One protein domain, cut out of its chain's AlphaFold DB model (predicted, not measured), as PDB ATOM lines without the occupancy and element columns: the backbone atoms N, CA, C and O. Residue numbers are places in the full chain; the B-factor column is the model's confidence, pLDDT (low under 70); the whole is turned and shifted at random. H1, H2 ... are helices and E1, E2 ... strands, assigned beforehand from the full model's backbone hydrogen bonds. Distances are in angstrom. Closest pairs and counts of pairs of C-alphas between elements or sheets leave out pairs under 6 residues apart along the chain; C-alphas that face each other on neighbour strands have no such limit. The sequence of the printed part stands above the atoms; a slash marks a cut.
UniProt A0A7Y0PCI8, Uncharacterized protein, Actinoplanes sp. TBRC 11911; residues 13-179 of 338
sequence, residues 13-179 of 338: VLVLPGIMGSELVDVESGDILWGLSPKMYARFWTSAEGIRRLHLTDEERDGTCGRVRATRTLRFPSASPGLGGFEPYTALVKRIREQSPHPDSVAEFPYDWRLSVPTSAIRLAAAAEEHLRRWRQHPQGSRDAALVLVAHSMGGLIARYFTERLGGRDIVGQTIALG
ATOM      1  N   VAL A  13     212.808 222.523 181.312       97.81
ATOM      2  CA  VAL A  13     212.098 221.782 180.266       97.81
ATOM      3  C   VAL A  13     211.852 220.349 180.726       97.81
ATOM      4  O   VAL A  13     212.772 219.673 181.192       97.81
ATOM      5  N   LEU A  14     210.624 219.865 180.557       98.31
ATOM      6  CA  LEU A  14     210.253 218.476 180.811       98.31
ATOM      7  C   LEU A  14     209.663 217.849 179.546       98.31
ATOM      8  O   LEU A  14     208.676 218.339 178.998       98.31
ATOM      9  N   VAL A  15     210.280 216.764 179.077       98.25
ATOM     10  CA  VAL A  15     209.896 216.070 177.840       98.25
ATOM     11  C   VAL A  15     209.038 214.848 178.154       98.25
ATOM     12  O   VAL A  15     209.474 213.954 178.881       98.25
ATOM     13  N   LEU A  16     207.838 214.790 177.577       98.12
ATOM     14  CA  LEU A  16     206.864 213.722 177.774       98.12
ATOM     15  C   LEU A  16     206.681 212.916 176.480       98.12
ATOM     16  O   LEU A  16     206.280 213.484 175.460       98.12
ATOM     17  N   PRO A  17     206.937 211.599 176.496       96.50
ATOM     18  CA  PRO A  17     206.734 210.759 175.328       96.50
ATOM     19  C   PRO A  17     205.246 210.434 175.089       96.50
ATOM     20  O   PRO A  17     204.385 210.618 175.949       96.50
ATOM     21  N   GLY A  18     204.945 209.895 173.911       93.88
ATOM     22  CA  GLY A  18     203.638 209.328 173.576       93.88
ATOM     23  C   GLY A  18     203.426 207.923 174.136       93.88
ATOM     24  O   GLY A  18     204.312 207.348 174.778       93.88
ATOM     25  N   ILE A  19     202.260 207.344 173.834       92.31
ATOM     26  CA  ILE A  19     201.939 205.954 174.175       92.31
ATOM     27  C   ILE A  19     203.029 205.011 173.648       92.31
ATOM     28  O   ILE A  19     203.552 205.194 172.548       92.31
ATOM     29  N   MET A  20     203.418 204.030 174.465       89.94
ATOM     30  CA  MET A  20     204.526 203.106 174.185       89.94
ATOM     31  C   MET A  20     205.901 203.779 174.044       89.94
ATOM     32  O   MET A  20     206.874 203.107 173.728       89.94
ATOM     33  N   GLY A  21     206.023 205.080 174.323       89.94
ATOM     34  CA  GLY A  21     207.249 205.864 174.175       89.94
ATOM     35  C   GLY A  21     208.226 205.795 175.354       89.94
ATOM     36  O   GLY A  21     209.267 206.450 175.303       89.94
ATOM     37  N   SER A  22     207.932 204.988 176.375       92.06
ATOM     38  CA  SER A  22     208.808 204.740 177.531       92.06
ATOM     39  C   SER A  22     209.166 203.264 177.628       92.06
ATOM     40  O   SER A  22     208.294 202.422 177.428       92.06
ATOM     41  N   GLU A  23     210.415 202.953 177.969       91.19
ATOM     42  CA  GLU A  23     210.840 201.602 178.348       91.19
ATOM     43  C   GLU A  23     210.184 201.205 179.678       91.19
ATOM     44  O   GLU A  23     210.196 202.001 180.618       91.19
ATOM     45  N   LEU A  24     209.611 200.000 179.745       91.56
ATOM     46  CA  LEU A  24     208.977 199.443 180.941       91.56
ATOM     47  C   LEU A  24     209.762 198.237 181.439       91.56
ATOM     48  O   LEU A  24     210.143 197.374 180.646       91.56
ATOM     49  N   VAL A  25     209.949 198.159 182.754       91.25
ATOM     50  CA  VAL A  25     210.603 197.040 183.435       91.25
ATOM     51  C   VAL A  25     209.722 196.500 184.550       91.25
ATOM     52  O   VAL A  25     208.971 197.248 185.178       91.25
ATOM     53  N   ASP A  26     209.839 195.207 184.797       90.75
ATOM     54  CA  ASP A  26     209.317 194.547 185.981       90.75
ATOM     55  C   ASP A  26     210.174 194.947 187.188       90.75
ATOM     56  O   ASP A  26     211.405 194.903 187.124       90.75
ATOM     57  N   VAL A  27     209.542 195.411 188.263       92.25
ATOM     58  CA  VAL A  27     210.253 195.912 189.447       92.25
ATOM     59  C   VAL A  27     210.867 194.776 190.258       92.25
ATOM     60  O   VAL A  27     211.941 194.972 190.823       92.25
ATOM     61  N   GLU A  28     210.226 193.608 190.300       90.06
ATOM     62  CA  GLU A  28     210.691 192.469 191.089       90.06
ATOM     63  C   GLU A  28     211.836 191.749 190.380       90.06
ATOM     64  O   GLU A  28     212.913 191.577 190.951       90.06
ATOM     65  N   SER A  29     211.632 191.365 189.116       87.62
ATOM     66  CA  SER A  29     212.649 190.605 188.384       87.62
ATOM     67  C   SER A  29     213.723 191.483 187.739       87.62
ATOM     68  O   SER A  29     214.791 190.988 187.375       87.62
ATOM     69  N   GLY A  30     213.455 192.781 187.561       85.38
ATOM     70  CA  GLY A  30     214.314 193.693 186.801       85.38
ATOM     71  C   GLY A  30     214.259 193.474 185.284       85.38
ATOM     72  O   GLY A  30     215.000 194.125 184.543       85.38
ATOM     73  N   ASP A  31     213.396 192.574 184.802       85.06
ATOM     74  CA  ASP A  31     213.277 192.281 183.377       85.06
ATOM     75  C   ASP A  31     212.687 193.463 182.615       85.06
ATOM     76  O   ASP A  31     211.683 194.052 183.012       85.06
ATOM     77  N   ILE A  32     213.240 193.751 181.439       82.88
ATOM     78  CA  ILE A  32     212.627 194.695 180.507       82.88
ATOM     79  C   ILE A  32     211.363 194.055 179.915       82.88
ATOM     80  O   ILE A  32     211.440 193.068 179.184       82.88
ATOM     81  N   LEU A  33     210.206 194.646 180.203       83.00
ATOM     82  CA  LEU A  33     208.899 194.263 179.663       83.00
ATOM     83  C   LEU A  33     208.591 194.962 178.336       83.00
ATOM     84  O   LEU A  33     207.830 194.479 177.513       83.00
ATOM     85  N   TRP A  34     209.145 196.143 178.105       83.56
ATOM     86  CA  TRP A  34     208.981 196.840 176.837       83.56
ATOM     87  C   TRP A  34     210.167 197.758 176.620       83.56
ATOM     88  O   TRP A  34     210.489 198.558 177.488       83.56
ATOM     89  N   GLY A  35     210.811 197.666 175.461       76.31
ATOM     90  CA  GLY A  35     211.976 198.475 175.128       76.31
ATOM     91  C   GLY A  35     212.539 198.118 173.756       76.31
ATOM     92  O   GLY A  35     212.252 197.059 173.198       76.31
ATOM     93  N   LEU A  36     213.357 199.009 173.198       64.81
ATOM     94  CA  LEU A  36     213.869 198.897 171.830       64.81
ATOM     95  C   LEU A  36     215.337 198.455 171.800       64.81
ATOM     96  O   LEU A  36     216.226 199.210 171.411       64.81
ATOM     97  N   SER A  37     215.598 197.210 172.202       59.69
ATOM     98  CA  SER A  37     216.864 196.525 171.905       59.69
ATOM     99  C   SER A  37     216.616 195.466 170.817       59.69
ATOM    100  O   SER A  37     215.647 194.718 170.937       59.69
ATOM    101  N   PRO A  38     217.444 195.347 169.757       54.12
ATOM    102  CA  PRO A  38     217.198 194.395 168.663       54.12
ATOM    103  C   PRO A  38     217.086 192.929 169.118       54.12
ATOM    104  O   PRO A  38     216.220 192.192 168.650       54.12
ATOM    105  N   LYS A  39     217.912 192.513 170.092       54.72
ATOM    106  CA  LYS A  39     217.850 191.165 170.695       54.72
ATOM    107  C   LYS A  39     216.598 190.973 171.560       54.72
ATOM    108  O   LYS A  39     216.050 189.875 171.611       54.72
ATOM    109  N   MET A  40     216.131 192.040 172.210       54.97
ATOM    110  CA  MET A  40     214.895 192.040 172.995       54.97
ATOM    111  C   MET A  40     213.656 192.012 172.111       54.97
ATOM    112  O   MET A  40     212.725 191.280 172.420       54.97
ATOM    113  N   TYR A  41     213.674 192.717 170.978       54.44
ATOM    114  CA  TYR A  41     212.596 192.671 169.999       54.44
ATOM    115  C   TYR A  41     212.379 191.217 169.530       54.44
ATOM    116  O   TYR A  41     211.286 190.670 169.620       54.44
ATOM    117  N   ALA A  42     213.438 190.496 169.163       52.09
ATOM    118  CA  ALA A  42     213.295 189.094 168.763       52.09
ATOM    119  C   ALA A  42     212.722 188.176 169.875       52.09
ATOM    120  O   ALA A  42     211.907 187.300 169.585       52.09
ATOM    121  N   ARG A  43     213.110 188.366 171.147       50.50
ATOM    122  CA  ARG A  43     212.753 187.463 172.266       50.50
ATOM    123  C   ARG A  43     211.397 187.774 172.914       50.50
ATOM    124  O   ARG A  43     210.657 186.860 173.279       50.50
ATOM    125  N   PHE A  44     211.055 189.054 173.033       52.38
ATOM    126  CA  PHE A  44     209.801 189.510 173.633       52.38
ATOM    127  C   PHE A  44     208.594 189.241 172.723       52.38
ATOM    128  O   PHE A  44     207.493 188.977 173.199       52.38
ATOM    129  N   TRP A  45     208.812 189.253 171.404       53.66
ATOM    130  CA  TRP A  45     207.732 189.226 170.413       53.66
ATOM    131  C   TRP A  45     207.451 187.844 169.819       53.66
ATOM    132  O   TRP A  45     206.378 187.622 169.255       53.66
ATOM    133  N   THR A  46     208.365 186.887 170.000       53.75
ATOM    134  CA  THR A  46     208.168 185.485 169.597       53.75
ATOM    135  C   THR A  46     207.479 184.649 170.680       53.75
ATOM    136  O   THR A  46     206.719 183.741 170.347       53.75
ATOM    137  N   SER A  47     207.629 184.999 171.963       57.59
ATOM    138  CA  SER A  47     206.968 184.298 173.074       57.59
ATOM    139  C   SER A  47     205.607 184.922 173.423       57.59
ATOM    140  O   SER A  47     205.454 186.140 173.466       57.59
ATOM    141  N   ALA A  48     204.586 184.092 173.664       62.34
ATOM    142  CA  ALA A  48     203.289 184.565 174.170       62.34
ATOM    143  C   ALA A  48     203.416 185.203 175.571       62.34
ATOM    144  O   ALA A  48     202.642 186.087 175.931       62.34
ATOM    145  N   GLU A  49     204.437 184.785 176.319       66.75
ATOM    146  CA  GLU A  49     204.695 185.187 177.696       66.75
ATOM    147  C   GLU A  49     205.117 186.657 177.839       66.75
ATOM    148  O   GLU A  49     204.679 187.328 178.769       66.75
ATOM    149  N   GLY A  50     205.895 187.203 176.894       68.69
ATOM    150  CA  GLY A  50     206.316 188.609 176.945       68.69
ATOM    151  C   GLY A  50     205.125 189.574 176.942       68.69
ATOM    152  O   GLY A  50     204.972 190.400 177.838       68.69
ATOM    153  N   ILE A  51     204.215 189.417 175.978       72.25
ATOM    154  CA  ILE A  51     203.007 190.256 175.885       72.25
ATOM    155  C   ILE A  51     202.072 190.034 177.082       72.25
ATOM    156  O   ILE A  51     201.453 190.986 177.558       72.25
ATOM    157  N   ARG A  52     201.989 188.805 177.609       79.88
ATOM    158  CA  ARG A  52     201.178 188.504 178.797       79.88
ATOM    159  C   ARG A  52     201.603 189.356 179.996       79.88
ATOM    160  O   ARG A  52     200.747 189.951 180.638       79.88
ATOM    161  N   ARG A  53     202.910 189.514 180.232       84.81
ATOM    162  CA  ARG A  53     203.452 190.325 181.342       84.81
ATOM    163  C   ARG A  53     203.175 191.830 181.220       84.81
ATOM    164  O   ARG A  53     203.285 192.542 182.220       84.81
ATOM    165  N   LEU A  54     202.810 192.314 180.029       86.75
ATOM    166  CA  LEU A  54     202.399 193.704 179.808       86.75
ATOM    167  C   LEU A  54     200.927 193.966 180.131       86.75
ATOM    168  O   LEU A  54     200.579 195.129 180.299       86.75
ATOM    169  N   HIS A  55     200.075 192.947 180.250       88.56
ATOM    170  CA  HIS A  55     198.689 193.172 180.668       88.56
ATOM    171  C   HIS A  55     198.661 193.766 182.082       88.56
ATOM    172  O   HIS A  55     199.554 193.480 182.890       88.56
ATOM    173  N   LEU A  56     197.672 194.618 182.360       88.06
ATOM    174  CA  LEU A  56     197.390 195.015 183.738       88.06
ATOM    175  C   LEU A  56     196.886 193.792 184.505       88.06
ATOM    176  O   LEU A  56     196.091 193.017 183.967       88.06
ATOM    177  N   THR A  57     197.341 193.636 185.743       87.06
ATOM    178  CA  THR A  57     196.704 192.720 186.696       87.06
ATOM    179  C   THR A  57     195.421 193.339 187.255       87.06
ATOM    180  O   THR A  57     195.194 194.542 187.095       87.06
ATOM    181  N   ASP A  58     194.587 192.537 187.914       84.19
ATOM    182  CA  ASP A  58     193.366 193.034 188.556       84.19
ATOM    183  C   ASP A  58     193.706 194.064 189.648       84.19
ATOM    184  O   ASP A  58     193.089 195.122 189.721       84.19
ATOM    185  N   GLU A  59     194.797 193.859 190.394       84.88
ATOM    186  CA  GLU A  59     195.267 194.831 191.387       84.88
ATOM    187  C   GLU A  59     195.726 196.149 190.743       84.88
ATOM    188  O   GLU A  59     195.469 197.227 191.284       84.88
ATOM    189  N   GLU A  60     196.394 196.092 189.580       88.62
ATOM    190  CA  GLU A  60     196.786 197.294 188.831       88.62
ATOM    191  C   GLU A  60     195.559 198.048 188.295       88.62
ATOM    192  O   GLU A  60     195.589 199.281 188.252       88.62
ATOM    193  N   ARG A  61     194.488 197.332 187.914       80.81
ATOM    194  CA  ARG A  61     193.201 197.925 187.508       80.81
ATOM    195  C   ARG A  61     192.491 198.607 188.678       80.81
ATOM    196  O   ARG A  61     191.977 199.708 188.495       80.81
ATOM    197  N   ASP A  62     192.575 198.028 189.872       81.25
ATOM    198  CA  ASP A  62     192.028 198.591 191.115       81.25
ATOM    199  C   ASP A  62     192.895 199.724 191.705       81.25
ATOM    200  O   ASP A  62     192.614 200.262 192.777       81.25
ATOM    201  N   GLY A  63     193.960 200.123 191.000       78.62
ATOM    202  CA  GLY A  63     194.808 201.265 191.347       78.62
ATOM    203  C   GLY A  63     196.045 200.920 192.177       78.62
ATOM    204  O   GLY A  63     196.860 201.807 192.450       78.62
ATOM    205  N   THR A  64     196.259 199.646 192.519       85.12
ATOM    206  CA  THR A  64     197.488 199.172 193.172       85.12
ATOM    207  C   THR A  64     198.595 199.016 192.131       85.12
ATOM    208  O   THR A  64     198.957 197.927 191.689       85.12
ATOM    209  N   CYS A  65     199.135 200.148 191.686       85.56
ATOM    210  CA  CYS A  65     200.207 200.179 190.702       85.56
ATOM    211  C   CYS A  65     201.589 200.136 191.377       85.56
ATOM    212  O   CYS A  65     201.839 200.854 192.343       85.56
ATOM    213  N   GLY A  66     202.535 199.387 190.806       85.31
ATOM    214  CA  GLY A  66     203.913 199.345 191.320       85.31
ATOM    215  C   GLY A  66     204.773 198.212 190.767       85.31
ATOM    216  O   GLY A  66     205.994 198.322 190.770       85.31
ATOM    217  N   ARG A  67     204.142 197.165 190.222       92.31
ATOM    218  CA  ARG A  67     204.825 196.038 189.572       92.31
ATOM    219  C   ARG A  67     205.693 196.464 188.390       92.31
ATOM    220  O   ARG A  67     206.758 195.897 188.173       92.31
ATOM    221  N   VAL A  68     205.238 197.446 187.616       92.88
ATOM    222  CA  VAL A  68     205.934 197.920 186.418       92.88
ATOM    223  C   VAL A  68     206.380 199.358 186.594       92.88
ATOM    224  O   VAL A  68     205.623 200.225 187.037       92.88
ATOM    225  N   ARG A  69     207.625 199.616 186.199       94.12
ATOM    226  CA  ARG A  69     208.248 200.935 186.264       94.12
ATOM    227  C   ARG A  69     208.726 201.365 184.889       94.12
ATOM    228  O   ARG A  69     209.381 200.603 184.183       94.12
ATOM    229  N   ALA A  70     208.455 202.618 184.547       94.94
ATOM    230  CA  ALA A  70     209.055 203.250 183.386       94.94
ATOM    231  C   ALA A  70     210.458 203.771 183.725       94.94
ATOM    232  O   ALA A  70     210.637 204.441 184.742       94.94
ATOM    233  N   THR A  71     211.458 203.446 182.907       92.75
ATOM    234  CA  THR A  71     212.875 203.734 183.218       92.75
ATOM    235  C   THR A  71     213.435 204.906 182.428       92.75
ATOM    236  O   THR A  71     214.171 205.729 182.967       92.75
ATOM    237  N   ARG A  72     213.114 204.988 181.137       90.31
ATOM    238  CA  ARG A  72     213.618 206.015 180.218       90.31
ATOM    239  C   ARG A  72     212.702 206.153 179.015       90.31
ATOM    240  O   ARG A  72     211.961 205.226 178.686       90.31
ATOM    241  N   THR A  73     212.777 207.293 178.335       90.62
ATOM    242  CA  THR A  73     212.161 207.415 177.010       90.62
ATOM    243  C   THR A  73     212.810 206.409 176.064       90.62
ATOM    244  O   THR A  73     213.975 206.012 176.214       90.62
ATOM    245  N   LEU A  74     212.042 205.971 175.078       84.62
ATOM    246  CA  LEU A  74     212.548 205.098 174.042       84.62
ATOM    247  C   LEU A  74     213.693 205.776 173.278       84.62
ATOM    248  O   LEU A  74     213.589 206.915 172.824       84.62
ATOM    249  N   ARG A  75     214.793 205.043 173.095       73.81
ATOM    250  CA  ARG A  75     215.952 205.484 172.311       73.81
ATOM    251  C   ARG A  75     216.352 204.377 171.350       73.81
ATOM    252  O   ARG A  75     216.510 203.237 171.782       73.81
ATOM    253  N   PHE A  76     216.561 204.727 170.084       63.75
ATOM    254  CA  PHE A  76     217.252 203.858 169.136       63.75
ATOM    255  C   PHE A  76     218.738 204.221 169.073       63.75
ATOM    256  O   PHE A  76     219.086 205.398 169.207       63.75
ATOM    257  N   PRO A  77     219.623 203.242 168.818       53.06
ATOM    258  CA  PRO A  77     220.930 203.529 168.247       53.06
ATOM    259  C   PRO A  77     220.740 204.244 166.904       53.06
ATOM    260  O   PRO A  77     220.017 203.737 166.044       53.06
ATOM    261  N   SER A  78     221.415 205.380 166.713       47.44
ATOM    262  CA  SER A  78     221.334 206.244 165.519       47.44
ATOM    263  C   SER A  78     221.658 205.537 164.194       47.44
ATOM    264  O   SER A  78     221.312 206.041 163.133       47.44
ATOM    265  N   ALA A  79     222.284 204.359 164.246       46.56
ATOM    266  CA  ALA A  79     222.687 203.565 163.088       46.56
ATOM    267  C   ALA A  79     221.831 202.303 162.852       46.56
ATOM    268  O   ALA A  79     222.284 201.404 162.153       46.56
ATOM    269  N   SER A  80     220.637 202.183 163.450       48.50
ATOM    270  CA  SER A  80     219.817 200.959 163.363       48.50
ATOM    271  C   SER A  80     219.165 200.796 161.976       48.50
ATOM    272  O   SER A  80     218.198 201.505 161.679       48.50
ATOM    273  N   PRO A  81     219.634 199.864 161.120       41.97
ATOM    274  CA  PRO A  81     219.068 199.657 159.789       41.97
ATOM    275  C   PRO A  81     217.678 199.012 159.899       41.97
ATOM    276  O   PRO A  81     217.468 198.135 160.734       41.97
ATOM    277  N   GLY A  82     216.729 199.417 159.048       45.78
ATOM    278  CA  GLY A  82     215.402 198.781 158.948       45.78
ATOM    279  C   GLY A  82     214.259 199.449 159.723       45.78
ATOM    280  O   GLY A  82     213.127 198.993 159.624       45.78
ATOM    281  N   LEU A  83     214.514 200.549 160.440       49.69
ATOM    282  CA  LEU A  83     213.479 201.318 161.157       49.69
ATOM    283  C   LEU A  83     212.958 202.543 160.388       49.69
ATOM    284  O   LEU A  83     212.224 203.351 160.947       49.69
ATOM    285  N   GLY A  84     213.367 202.728 159.129       46.31
ATOM    286  CA  GLY A  84     212.879 203.828 158.288       46.31
ATOM    287  C   GLY A  84     213.157 205.234 158.837       46.31
ATOM    288  O   GLY A  84     212.407 206.152 158.533       46.31
ATOM    289  N   GLY A  85     214.193 205.411 159.668       45.25
ATOM    290  CA  GLY A  85     214.511 206.709 160.282       45.25
ATOM    291  C   GLY A  85     213.667 207.065 161.511       45.25
ATOM    292  O   GLY A  85     213.717 208.206 161.962       45.25
ATOM    293  N   PHE A  86     212.911 206.118 162.075       53.22
ATOM    294  CA  PHE A  86     212.214 206.318 163.344       53.22
ATOM    295  C   PHE A  86     213.257 206.500 164.467       53.22
ATOM    296  O   PHE A  86     213.931 205.548 164.851       53.22
ATOM    297  N   GLU A  87     213.433 207.726 164.965       62.44
ATOM    298  CA  GLU A  87     214.279 208.087 166.112       62.44
ATOM    299  C   GLU A  87     213.349 208.642 167.202       62.44
ATOM    300  O   GLU A  87     212.776 209.708 166.996       62.44
ATOM    301  N   PRO A  88     213.111 207.951 168.337       69.19
ATOM    302  CA  PRO A  88     211.863 208.131 169.074       69.19
ATOM    303  C   PRO A  88     211.878 209.463 169.819       69.19
ATOM    304  O   PRO A  88     210.940 210.239 169.712       69.19
ATOM    305  N   TYR A  89     212.971 209.727 170.545       86.31
ATOM    306  CA  TYR A  89     213.160 210.956 171.319       86.31
ATOM    307  C   TYR A  89     214.621 211.437 171.370       86.31
ATOM    308  O   TYR A  89     214.876 212.525 171.878       86.31
ATOM    309  N   THR A  90     215.593 210.676 170.842       86.06
ATOM    310  CA  THR A  90     217.031 210.974 171.003       86.06
ATOM    311  C   THR A  90     217.415 212.337 170.412       86.06
ATOM    312  O   THR A  90     217.909 213.192 171.149       86.06
ATOM    313  N   ALA A  91     217.153 212.582 169.123       86.69
ATOM    314  CA  ALA A  91     217.435 213.866 168.483       86.69
ATOM    315  C   ALA A  91     216.644 215.013 169.106       86.69
ATOM    316  O   ALA A  91     217.223 216.068 169.347       86.69
ATOM    317  N   LEU A  92     215.358 214.811 169.409       89.06
ATOM    318  CA  LEU A  92     214.528 215.840 170.035       89.06
ATOM    319  C   LEU A  92     215.130 216.296 171.369       89.06
ATOM    320  O   LEU A  92     215.422 217.476 171.544       89.06
ATOM    321  N   VAL A  93     215.385 215.359 172.286       92.31
ATOM    322  CA  VAL A  93     215.958 215.662 173.605       92.31
ATOM    323  C   VAL A  93     217.355 216.264 173.468       92.31
ATOM    324  O   VAL A  93     217.684 217.214 174.177       92.31
ATOM    325  N   LYS A  94     218.175 215.755 172.539       91.69
ATOM    326  CA  LYS A  94     219.501 216.317 172.257       91.69
ATOM    327  C   LYS A  94     219.399 217.780 171.821       91.69
ATOM    328  O   LYS A  94     220.086 218.619 172.391       91.69
ATOM    329  N   ARG A  95     218.520 218.093 170.864       91.44
ATOM    330  CA  ARG A  95     218.294 219.463 170.382       91.44
ATOM    331  C   ARG A  95     217.780 220.377 171.485       91.44
ATOM    332  O   ARG A  95     218.274 221.489 171.609       91.44
ATOM    333  N   ILE A  96     216.846 219.906 172.310       93.00
ATOM    334  CA  ILE A  96     216.352 220.673 173.460       93.00
ATOM    335  C   ILE A  96     217.509 220.995 174.409       93.00
ATOM    336  O   ILE A  96     217.693 222.159 174.754       93.00
ATOM    337  N   ARG A  97     218.337 220.006 174.771       93.50
ATOM    338  CA  ARG A  97     219.521 220.218 175.625       93.50
ATOM    339  C   ARG A  97     220.522 221.204 175.018       93.50
ATOM    340  O   ARG A  97     221.035 222.038 175.748       93.50
ATOM    341  N   GLU A  98     220.765 221.143 173.708       91.06
ATOM    342  CA  GLU A  98     221.645 222.085 172.990       91.06
ATOM    343  C   GLU A  98     221.135 223.538 173.020       91.06
ATOM    344  O   GLU A  98     221.937 224.458 172.907       91.06
ATOM    345  N   GLN A  99     219.819 223.747 173.137       89.19
ATOM    346  CA  GLN A  99     219.192 225.077 173.205       89.19
ATOM    347  C   GLN A  99     218.862 225.522 174.640       89.19
ATOM    348  O   GLN A  99     218.333 226.613 174.850       89.19
ATOM    349  N   SER A 100     219.143 224.669 175.623       90.25
ATOM    350  CA  SER A 100     218.825 224.896 177.030       90.25
ATOM    351  C   SER A 100     220.018 225.504 177.774       90.25
ATOM    352  O   SER A 100     221.165 225.280 177.387       90.25
ATOM    353  N   PRO A 101     219.778 226.254 178.863       84.94
ATOM    354  CA  PRO A 101     220.818 226.991 179.588       84.94
ATOM    355  C   PRO A 101     221.831 226.057 180.252       84.94
ATOM    356  O   PRO A 101     222.996 226.409 180.419       84.94
ATOM    357  N   HIS A 102     221.382 224.861 180.629       93.38
ATOM    358  CA  HIS A 102     222.194 223.820 181.238       93.38
ATOM    359  C   HIS A 102     221.547 222.445 181.004       93.38
ATOM    360  O   HIS A 102     220.314 222.370 180.988       93.38
ATOM    361  N   PRO A 103     222.305 221.338 180.893       93.62
ATOM    362  CA  PRO A 103     221.729 219.997 180.775       93.62
ATOM    363  C   PRO A 103     220.727 219.645 181.885       93.62
ATOM    364  O   PRO A 103     219.701 219.038 181.590       93.62
ATOM    365  N   ASP A 104     220.971 220.096 183.119       95.69
ATOM    366  CA  ASP A 104     220.093 219.822 184.271       95.69
ATOM    367  C   ASP A 104     218.776 220.606 184.252       95.69
ATOM    368  O   ASP A 104     217.864 220.288 185.011       95.69
ATOM    369  N   SER A 105     218.636 221.603 183.370       96.31
ATOM    370  CA  SER A 105     217.338 222.247 183.129       96.31
ATOM    371  C   SER A 105     216.388 221.344 182.336       96.31
ATOM    372  O   SER A 105     215.182 221.575 182.350       96.31
ATOM    373  N   VAL A 106     216.894 220.284 181.688       97.50
ATOM    374  CA  VAL A 106     216.109 219.384 180.833       97.50
ATOM    375  C   VAL A 106     215.967 218.011 181.472       97.50
ATOM    376  O   VAL A 106     216.935 217.254 181.580       97.50
ATOM    377  N   ALA A 107     214.734 217.635 181.792       97.62
ATOM    378  CA  ALA A 107     214.390 216.285 182.210       97.62
ATOM    379  C   ALA A 107     213.478 215.596 181.193       97.62
ATOM    380  O   ALA A 107     212.780 216.214 180.391       97.62
ATOM    381  N   GLU A 108     213.494 214.274 181.245       97.75
ATOM    382  CA  GLU A 108     212.571 213.409 180.522       97.75
ATOM    383  C   GLU A 108     211.638 212.770 181.554       97.75
ATOM    384  O   GLU A 108     212.095 212.376 182.628       97.75
ATOM    385  N   PHE A 109     210.354 212.644 181.232       98.12
ATOM    386  CA  PHE A 109     209.359 211.994 182.081       98.12
ATOM    387  C   PHE A 109     208.879 210.694 181.423       98.12
ATOM    388  O   PHE A 109     207.854 210.686 180.737       98.12
ATOM    389  N   PRO A 110     209.625 209.582 181.564       97.06
ATOM    390  CA  PRO A 110     209.104 208.281 181.184       97.06
ATOM    391  C   PRO A 110     207.975 207.881 182.139       97.06
ATOM    392  O   PRO A 110     208.067 208.076 183.349       97.06
ATOM    393  N   TYR A 111     206.918 207.286 181.599       97.31
ATOM    394  CA  TYR A 111     205.754 206.842 182.365       97.31
ATOM    395  C   TYR A 111     205.229 205.499 181.860       97.31
ATOM    396  O   TYR A 111     205.525 205.068 180.740       97.31
ATOM    397  N   ASP A 112     204.462 204.826 182.719       96.12
ATOM    398  CA  ASP A 112     203.796 203.575 182.377       96.12
ATOM    399  C   ASP A 112     202.593 203.865 181.477       96.12
ATOM    400  O   ASP A 112     201.499 204.168 181.942       96.12
ATOM    401  N   TRP A 113     202.825 203.786 180.169       95.25
ATOM    402  CA  TRP A 113     201.852 204.092 179.119       95.25
ATOM    403  C   TRP A 113     200.658 203.135 179.064       95.25
ATOM    404  O   TRP A 113     199.762 203.324 178.243       95.25
ATOM    405  N   ARG A 114     200.651 202.099 179.903       95.88
ATOM    406  CA  ARG A 114     199.522 201.188 180.074       95.88
ATOM    407  C   ARG A 114     198.420 201.807 180.933       95.88
ATOM    408  O   ARG A 114     197.250 201.493 180.735       95.88
ATOM    409  N   LEU A 115     198.803 202.668 181.875       96.19
ATOM    410  CA  LEU A 115     197.907 203.297 182.843       96.19
ATOM    411  C   LEU A 115     197.154 204.480 182.230       96.19
ATOM    412  O   LEU A 115     197.498 204.966 181.153       96.19
ATOM    413  N   SER A 116     196.136 204.949 182.949       96.44
ATOM    414  CA  SER A 116     195.312 206.074 182.506       96.44
ATOM    415  C   SER A 116     196.106 207.388 182.468       96.44
ATOM    416  O   SER A 116     197.116 207.565 183.170       96.44
ATOM    417  N   VAL A 117     195.620 208.334 181.670       97.88
ATOM    418  CA  VAL A 117     196.099 209.715 181.612       97.88
ATOM    419  C   VAL A 117     196.042 210.373 183.000       97.88
ATOM    420  O   VAL A 117     197.088 210.872 183.423       97.88
ATOM    421  N   PRO A 118     194.928 210.324 183.769       96.75
ATOM    422  CA  PRO A 118     194.892 210.841 185.142       96.75
ATOM    423  C   PRO A 118     195.952 210.229 186.068       96.75
ATOM    424  O   PRO A 118     196.671 210.961 186.750       96.75
ATOM    425  N   THR A 119     196.108 208.900 186.064       95.69
ATOM    426  CA  THR A 119     197.113 208.211 186.897       95.69
ATOM    427  C   THR A 119     198.529 208.678 186.557       95.69
ATOM    428  O   THR A 119     199.343 208.939 187.445       95.69
ATOM    429  N   SER A 120     198.827 208.813 185.264       97.56
ATOM    430  CA  SER A 120     200.129 209.294 184.797       97.56
ATOM    431  C   SER A 120     200.342 210.780 185.107       97.56
ATOM    432  O   SER A 120     201.461 211.174 185.431       97.56
ATOM    433  N   ALA A 121     199.285 211.595 185.076       98.12
ATOM    434  CA  ALA A 121     199.344 213.026 185.368       98.12
ATOM    435  C   ALA A 121     199.614 213.314 186.853       98.12
ATOM    436  O   ALA A 121     200.366 214.233 187.168       98.12
ATOM    437  N   ILE A 122     199.090 212.490 187.766       97.31
ATOM    438  CA  ILE A 122     199.426 212.571 189.199       97.31
ATOM    439  C   ILE A 122     200.929 212.341 189.412       97.31
ATOM    440  O   ILE A 122     201.583 213.075 190.151       97.31
ATOM    441  N   ARG A 123     201.509 211.355 188.715       97.38
ATOM    442  CA  ARG A 123     202.959 211.100 188.756       97.38
ATOM    443  C   ARG A 123     203.760 212.224 188.099       97.38
ATOM    444  O   ARG A 123     204.847 212.549 188.575       97.38
ATOM    445  N   LEU A 124     203.227 212.814 187.026       98.62
ATOM    446  CA  LEU A 124     203.824 213.974 186.370       98.62
ATOM    447  C   LEU A 124     203.902 215.161 187.326       98.62
ATOM    448  O   LEU A 124     204.954 215.782 187.374       98.62
ATOM    449  N   ALA A 125     202.843 215.449 188.085       98.50
ATOM    450  CA  ALA A 125     202.810 216.576 189.016       98.50
ATOM    451  C   ALA A 125     203.996 216.533 189.994       98.50
ATOM    452  O   ALA A 125     204.793 217.469 190.044       98.50
ATOM    453  N   ALA A 126     204.198 215.389 190.655       97.81
ATOM    454  CA  ALA A 126     205.321 215.196 191.572       97.81
ATOM    455  C   ALA A 126     206.689 215.342 190.876       97.81
ATOM    456  O   ALA A 126     207.596 215.995 191.393       97.81
ATOM    457  N   ALA A 127     206.852 214.758 189.682       98.25
ATOM    458  CA  ALA A 127     208.104 214.848 188.930       98.25
ATOM    459  C   ALA A 127     208.390 216.273 188.417       98.25
ATOM    460  O   ALA A 127     209.546 216.702 188.395       98.25
ATOM    461  N   ALA A 128     207.349 217.000 188.014       98.50
ATOM    462  CA  ALA A 128     207.406 218.366 187.514       98.50
ATOM    463  C   ALA A 128     207.805 219.351 188.618       98.50
ATOM    464  O   ALA A 128     208.733 220.138 188.423       98.50
ATOM    465  N   GLU A 129     207.160 219.264 189.784       98.06
ATOM    466  CA  GLU A 129     207.497 220.071 190.961       98.06
ATOM    467  C   GLU A 129     208.940 219.832 191.403       98.06
ATOM    468  O   GLU A 129     209.702 220.783 191.592       98.06
ATOM    469  N   GLU A 130     209.351 218.566 191.497       98.38
ATOM    470  CA  GLU A 130     210.706 218.210 191.904       98.38
ATOM    471  C   GLU A 130     211.759 218.681 190.892       98.38
ATOM    472  O   GLU A 130     212.814 219.193 191.274       98.38
ATOM    473  N   HIS A 131     211.493 218.535 189.591       98.44
ATOM    474  CA  HIS A 131     212.390 219.026 188.543       98.44
ATOM    475  C   HIS A 131     212.539 220.548 188.588       98.44
ATOM    476  O   HIS A 131     213.660 221.060 188.613       98.44
ATOM    477  N   LEU A 132     211.421 221.270 188.683       98.19
ATOM    478  CA  LEU A 132     211.438 222.726 188.751       98.19
ATOM    479  C   LEU A 132     212.139 223.228 190.017       98.19
ATOM    480  O   LEU A 132     212.947 224.156 189.950       98.19
ATOM    481  N   ARG A 133     211.877 222.596 191.167       98.19
ATOM    482  CA  ARG A 133     212.532 222.914 192.440       98.19
ATOM    483  C   ARG A 133     214.046 222.743 192.339       98.19
ATOM    484  O   ARG A 133     214.777 223.648 192.742       98.19
ATOM    485  N   ARG A 134     214.519 221.622 191.779       97.81
ATOM    486  CA  ARG A 134     215.955 221.379 191.561       97.81
ATOM    487  C   ARG A 134     216.564 222.421 190.633       97.81
ATOM    488  O   ARG A 134     217.621 222.954 190.957       97.81
ATOM    489  N   TRP A 135     215.890 222.763 189.535       97.38
ATOM    490  CA  TRP A 135     216.393 223.782 188.615       97.38
ATOM    491  C   TRP A 135     216.468 225.169 189.266       97.38
ATOM    492  O   TRP A 135     217.508 225.814 189.188       97.38
ATOM    493  N   ARG A 136     215.439 225.600 190.008       97.00
ATOM    494  CA  ARG A 136     215.442 226.887 190.738       97.00
ATOM    495  C   ARG A 136     216.546 226.997 191.796       97.00
ATOM    496  O   ARG A 136     216.965 228.103 192.130       97.00
ATOM    497  N   GLN A 137     216.989 225.866 192.345       97.19
ATOM    498  CA  GLN A 137     218.060 225.785 193.347       97.19
ATOM    499  C   GLN A 137     219.452 225.582 192.734       97.19
ATOM    500  O   GLN A 137     220.453 225.711 193.439       97.19
ATOM    501  N   HIS A 138     219.533 225.252 191.444       96.50
ATOM    502  CA  HIS A 138     220.797 225.002 190.767       96.50
ATOM    503  C   HIS A 138     221.642 226.293 190.700       96.50
ATOM    504  O   HIS A 138     221.081 227.359 190.439       96.50
ATOM    505  N   PRO A 139     222.983 226.244 190.859       94.31
ATOM    506  CA  PRO A 139     223.836 227.443 190.819       94.31
ATOM    507  C   PRO A 139     223.744 228.253 189.518       94.31
ATOM    508  O   PRO A 139     223.987 229.455 189.519       94.31
ATOM    509  N   GLN A 140     223.402 227.587 188.413       92.19
ATOM    510  CA  GLN A 140     223.179 228.202 187.096       92.19
ATOM    511  C   GLN A 140     221.690 228.321 186.731       92.19
ATOM    512  O   GLN A 140     221.355 228.669 185.602       92.19
ATOM    513  N   GLY A 141     220.801 227.969 187.660       91.12
ATOM    514  CA  GLY A 141     219.362 228.071 187.489       91.12
ATOM    515  C   GLY A 141     218.815 229.445 187.858       91.12
ATOM    516  O   GLY A 141     219.495 230.277 188.458       91.12
ATOM    517  N   SER A 142     217.554 229.686 187.502       90.75
ATOM    518  CA  SER A 142     216.840 230.914 187.854       90.75
ATOM    519  C   SER A 142     215.787 230.623 188.918       90.75
ATOM    520  O   SER A 142     214.987 229.705 188.755       90.75
ATOM    521  N   ARG A 143     215.742 231.425 189.989       93.00
ATOM    522  CA  ARG A 143     214.701 231.312 191.031       93.00
ATOM    523  C   ARG A 143     213.294 231.568 190.487       93.00
ATOM    524  O   ARG A 143     212.347 230.966 190.980       93.00
ATOM    525  N   ASP A 144     213.196 232.385 189.441       93.31
ATOM    526  CA  ASP A 144     211.946 232.742 188.766       93.31
ATOM    527  C   ASP A 144     211.634 231.822 187.577       93.31
ATOM    528  O   ASP A 144     210.703 232.094 186.822       93.31
ATOM    529  N   ALA A 145     212.412 230.747 187.376       95.25
ATOM    530  CA  ALA A 145     212.172 229.795 186.297       95.25
ATOM    531  C   ALA A 145     210.746 229.237 186.378       95.25
ATOM    532  O   ALA A 145     210.278 228.867 187.464       95.25
ATOM    533  N   ALA A 146     210.086 229.137 185.231       96.44
ATOM    534  CA  ALA A 146     208.870 228.358 185.046       96.44
ATOM    535  C   ALA A 146     209.211 226.974 184.466       96.44
ATOM    536  O   ALA A 146     210.377 226.644 184.221       96.44
ATOM    537  N   LEU A 147     208.184 226.149 184.265       97.69
ATOM    538  CA  LEU A 147     208.286 224.872 183.572       97.69
ATOM    539  C   LEU A 147     207.739 224.985 182.141       97.69
ATOM    540  O   LEU A 147     206.645 225.506 181.919       97.69
ATOM    541  N   VAL A 148     208.485 224.443 181.182       97.88
ATOM    542  CA  VAL A 148     208.062 224.218 179.798       97.88
ATOM    543  C   VAL A 148     207.855 222.722 179.597       97.88
ATOM    544  O   VAL A 148     208.782 221.926 179.750       97.88
ATOM    545  N   LEU A 149     206.640 222.327 179.232       98.56
ATOM    546  CA  LEU A 149     206.319 220.944 178.894       98.56
ATOM    547  C   LEU A 149     206.455 220.747 177.382       98.56
ATOM    548  O   LEU A 149     205.810 221.455 176.616       98.56
ATOM    549  N   VAL A 150     207.253 219.775 176.944       98.06
ATOM    550  CA  VAL A 150     207.311 219.344 175.538       98.06
ATOM    551  C   VAL A 150     206.726 217.947 175.456       98.06
ATOM    552  O   VAL A 150     207.359 216.977 175.867       98.06
ATOM    553  N   ALA A 151     205.502 217.843 174.958       97.81
ATOM    554  CA  ALA A 151     204.691 216.648 175.088       97.81
ATOM    555  C   ALA A 151     204.302 216.078 173.724       97.81
ATOM    556  O   ALA A 151     203.726 216.766 172.888       97.81
ATOM    557  N   HIS A 152     204.616 214.807 173.490       96.19
ATOM    558  CA  HIS A 152     204.306 214.114 172.242       96.19
ATOM    559  C   HIS A 152     203.089 213.201 172.399       96.19
ATOM    560  O   HIS A 152     203.024 212.411 173.342       96.19
ATOM    561  N   SER A 153     202.167 213.244 171.432       95.19
ATOM    562  CA  SER A 153     201.009 212.349 171.340       95.19
ATOM    563  C   SER A 153     200.251 212.273 172.678       95.19
ATOM    564  O   SER A 153     199.896 213.310 173.230       95.19
ATOM    565  N   MET A 154     200.036 211.083 173.245       97.31
ATOM    566  CA  MET A 154     199.369 210.898 174.544       97.31
ATOM    567  C   MET A 154     199.992 211.711 175.693       97.31
ATOM    568  O   MET A 154     199.282 212.114 176.611       97.31
ATOM    569  N   GLY A 155     201.293 212.016 175.634       97.94
ATOM    570  CA  GLY A 155     201.954 212.870 176.619       97.94
ATOM    571  C   GLY A 155     201.310 214.254 176.736       97.94
ATOM    572  O   GLY A 155     201.316 214.832 177.821       97.94
ATOM    573  N   GLY A 156     200.717 214.780 175.658       97.19
ATOM    574  CA  GLY A 156     200.016 216.064 175.687       97.19
ATOM    575  C   GLY A 156     198.691 216.013 176.451       97.19
ATOM    576  O   GLY A 156     198.351 216.985 177.118       97.19
ATOM    577  N   LEU A 157     197.993 214.870 176.453       97.56
ATOM    578  CA  LEU A 157     196.813 214.653 177.301       97.56
ATOM    579  C   LEU A 157     197.200 214.625 178.785       97.56
ATOM    580  O   LEU A 157     196.525 215.229 179.614       97.56
ATOM    581  N   ILE A 158     198.324 213.978 179.112       98.44
ATOM    582  CA  ILE A 158     198.874 213.934 180.477       98.44
ATOM    583  C   ILE A 158     199.275 215.340 180.935       98.44
ATOM    584  O   ILE A 158     198.900 215.759 182.031       98.44
ATOM    585  N   ALA A 159     199.985 216.086 180.084       97.88
ATOM    586  CA  ALA A 159     200.356 217.473 180.348       97.88
ATOM    587  C   ALA A 159     199.123 218.359 180.571       97.88
ATOM    588  O   ALA A 159     199.090 219.120 181.534       97.88
ATOM    589  N   ARG A 160     198.094 218.220 179.725       95.44
ATOM    590  CA  ARG A 160     196.841 218.971 179.848       95.44
ATOM    591  C   ARG A 160     196.091 218.623 181.130       95.44
ATOM    592  O   ARG A 160     195.657 219.518 181.843       95.44
ATOM    593  N   TYR A 161     195.984 217.344 181.481       96.75
ATOM    594  CA  TYR A 161     195.348 216.953 182.738       96.75
ATOM    595  C   TYR A 161     196.088 217.534 183.947       96.75
ATOM    596  O   TYR A 161     195.469 218.080 184.856       96.75
ATOM    597  N   PHE A 162     197.421 217.480 183.940       97.56
ATOM    598  CA  PHE A 162     198.232 218.074 184.997       97.56
ATOM    599  C   PHE A 162     198.007 219.586 185.130       97.56
ATOM    600  O   PHE A 162     197.735 220.072 186.231       97.56
ATOM    601  N   THR A 163     198.074 220.334 184.027       95.38
ATOM    602  CA  THR A 163     197.911 221.790 184.074       95.38
ATOM    603  C   THR A 163     196.490 222.188 184.458       95.38
ATOM    604  O   THR A 163     196.311 223.067 185.298       95.38
ATOM    605  N   GLU A 164     195.474 221.530 183.904       92.94
ATOM    606  CA  GLU A 164     194.083 221.950 184.072       92.94
ATOM    607  C   GLU A 164     193.401 221.393 185.322       92.94
ATOM    608  O   GLU A 164     192.498 222.041 185.846       92.94
ATOM    609  N   ARG A 165     193.811 220.213 185.808       94.44
ATOM    610  CA  ARG A 165     193.101 219.492 186.881       94.44
ATOM    611  C   ARG A 165     193.910 219.301 188.155       94.44
ATOM    612  O   ARG A 165     193.306 219.058 189.195       94.44
ATOM    613  N   LEU A 166     195.237 219.404 188.090       96.00
ATOM    614  CA  LEU A 166     196.135 219.129 189.218       96.00
ATOM    615  C   LEU A 166     196.944 220.360 189.661       96.00
ATOM    616  O   LEU A 166     197.949 220.216 190.344       96.00
ATOM    617  N   GLY A 167     196.530 221.569 189.263       94.00
ATOM    618  CA  GLY A 167     197.181 222.820 189.678       94.00
ATOM    619  C   GLY A 167     198.464 223.169 188.914       94.00
ATOM    620  O   GLY A 167     199.107 224.169 189.221       94.00
ATOM    621  N   GLY A 168     198.831 222.415 187.871       96.12
ATOM    622  CA  GLY A 168     200.068 222.660 187.121       96.12
ATOM    623  C   GLY A 168     200.146 224.033 186.433       96.12
ATOM    624  O   GLY A 168     201.243 224.480 186.103       96.12
ATOM    625  N   ARG A 169     199.011 224.728 186.244       94.69
ATOM    626  CA  ARG A 169     198.948 226.111 185.725       94.69
ATOM    627  C   ARG A 169     199.816 227.102 186.507       94.69
ATOM    628  O   ARG A 169     200.306 228.046 185.898       94.69
ATOM    629  N   ASP A 170     200.045 226.873 187.798       95.00
ATOM    630  CA  ASP A 170     200.809 227.800 188.647       95.00
ATOM    631  C   ASP A 170     202.319 227.753 188.377       95.00
ATOM    632  O   ASP A 170     203.045 228.702 188.680       95.00
ATOM    633  N   ILE A 171     202.814 226.645 187.813       96.25
ATOM    634  CA  ILE A 171     204.250 226.431 187.593       96.25
ATOM    635  C   ILE A 171     204.628 226.258 186.121       96.25
ATOM    636  O   ILE A 171     205.799 226.421 185.770       96.25
ATOM    637  N   VAL A 172     203.667 225.931 185.253       97.56
ATOM    638  CA  VAL A 172     203.888 225.726 183.818       97.56
ATOM    639  C   VAL A 172     203.657 227.028 183.057       97.56
ATOM    640  O   VAL A 172     202.526 227.485 182.918       97.56
ATOM    641  N   GLY A 173     204.733 227.587 182.501       95.81
ATOM    642  CA  GLY A 173     204.662 228.773 181.645       95.81
ATOM    643  C   GLY A 173     204.182 228.451 180.228       95.81
ATOM    644  O   GLY A 173     203.471 229.246 179.618       95.81
ATOM    645  N   GLN A 174     204.537 227.269 179.708       96.38
ATOM    646  CA  GLN A 174     204.168 226.850 178.355       96.38
ATOM    647  C   GLN A 174     204.069 225.324 178.230       96.38
ATOM    648  O   GLN A 174     204.878 224.582 178.786       96.38
ATOM    649  N   THR A 175     203.100 224.852 177.447       97.62
ATOM    650  CA  THR A 175     203.010 223.467 176.967       97.62
ATOM    651  C   THR A 175     203.102 223.453 175.447       97.62
ATOM    652  O   THR A 175     202.306 224.092 174.770       97.62
ATOM    653  N   ILE A 176     204.059 222.709 174.902       97.44
ATOM    654  CA  ILE A 176     204.235 222.466 173.472       97.44
ATOM    655  C   ILE A 176     203.800 221.029 173.192       97.44
ATOM    656  O   ILE A 176     204.491 220.081 173.568       97.44
ATOM    657  N   ALA A 177     202.652 220.869 172.545       96.94
ATOM    658  CA  ALA A 177     202.057 219.585 172.206       96.94
ATOM    659  C   ALA A 177     202.361 219.206 170.750       96.94
ATOM    660  O   ALA A 177     202.082 219.971 169.831       96.94
ATOM    661  N   LEU A 178     202.915 218.015 170.530       95.38
ATOM    662  CA  LEU A 178     203.306 217.495 169.218       95.38
ATOM    663  C   LEU A 178     202.352 216.356 168.834       95.38
ATOM    664  O   LEU A 178     202.400 215.299 169.467       95.38
ATOM    665  N   GLY A 179     201.470 216.564 167.850       93.50
ATOM    666  CA  GLY A 179     200.533 215.529 167.368       93.50
ATOM    667  C   GLY A 179     199.661 214.916 168.474       93.50
ATOM    668  O   GLY A 179     199.456 213.705 168.522       93.50
TER     669      GLY A 179
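This is residues 13 to 179 of the 338 residues of an uncharacterized protein of Actinoplanes sp. TBRC 11911 (UniProt A0A7Y0PCI8). A parallel four-stranded sheet of E5, E1, E6 and E7 has helices over both faces, H5 and H6 on one and H4 on the other; past the end of the sheet where E1 and E5 have their last residues sits a smaller antiparallel sheet of E3, E2 and E4, with H2 over it and H1 grazing it. The printed part has 167 residues, with six named helices and seven named strands that follow each other along the chain as E1 E2 E3 H1 H2 H3 E4 H4 E5 H5 E6 H6 E7; the class is mixed, helices and strands, and the sheets are ordered E5 E1 E6 E7, all parallel, and E3 E2 E4, all antiparallel. It is compact, with a radius of gyration of the C-alphas of 16.8 A and spans of 51 by 42 by 29 A.

The larger sheet joins E5, residues 106 to 108, E1, 13 to 16, E6, 147 to 152, and E7, 172 to 178. N 15 and O 107 are 2.9 A apart, N 16 and O 150 2.8 A, and N 151 and O 176 2.8 A, each within hydrogen-bond range. H6, residues 154 to 165, lies over E6 and E7 at a height over the sheet of 9.1 A; E6, H6 and E7 form a strand-helix-strand unit, two parallel neighbour strands with a helix between, its crossover right-handed. H5, residues 117 to 137, is on the same face at 8.8 A, and E5, H5 and E6 form a split unit, with E1 between the strands, also right-handed. H5 touches H6 with residues 117 to 125 alone, about perpendicular at 77 degrees; the closest C-alphas, of Ala 121 and Ile 158, are 5.0 A apart. H4, residues 90 to 99, is on the opposite face at 9.7 A, over E5 and E1, completing three layers, helices on both faces of a sheet. In the smaller sheet E2, residues 22 to 26, has E3, 32 to 34, and E4, 68 to 73, as antiparallel neighbours, and E2 and E3 are a hairpin; N 24 and O 34, and N 23 and O 72, are each 2.8 A apart, within hydrogen-bond range. H2, residues 48 to 54, lies over E3 at 10.0 A and runs across the strands; H1, residues 38 to 46, only grazes this sheet with residues 40 to 44. H1 and H2 only just touch, with 3 pairs of C-alphas within 8 A, only at the corner by their link. H3, residues 58 to 61, touches no helix and is not on either sheet. Every O i to N i+4 pair is within hydrogen-bond range in H4 and H6, against 4 of 5 in H1, 2 of 3 in H2 and 16 of 17 in H5; H3 is too short for such a pair.

E1 begins at C-alpha 13, (212.098, 221.782, 180.266), and E7, 16.8 A long, ends at C-alpha 178, (203.306, 217.495, 169.218). H5, 29.6 A, has a kink of 26 degrees near residue 124; H6 is 16.3 A, E6 16.1 A, E4 14.7 A and H4 14.4 A.

The two C-alphas farthest apart, of Ser 47 and Asp 144, are 51.2 A apart. The printed part has no cut, and the link from E4 to H4, residues 74 to 89, is long. Mean pLDDT of the printed part is 86.5; residues 36 to 50 and 76 to 88 are under 70.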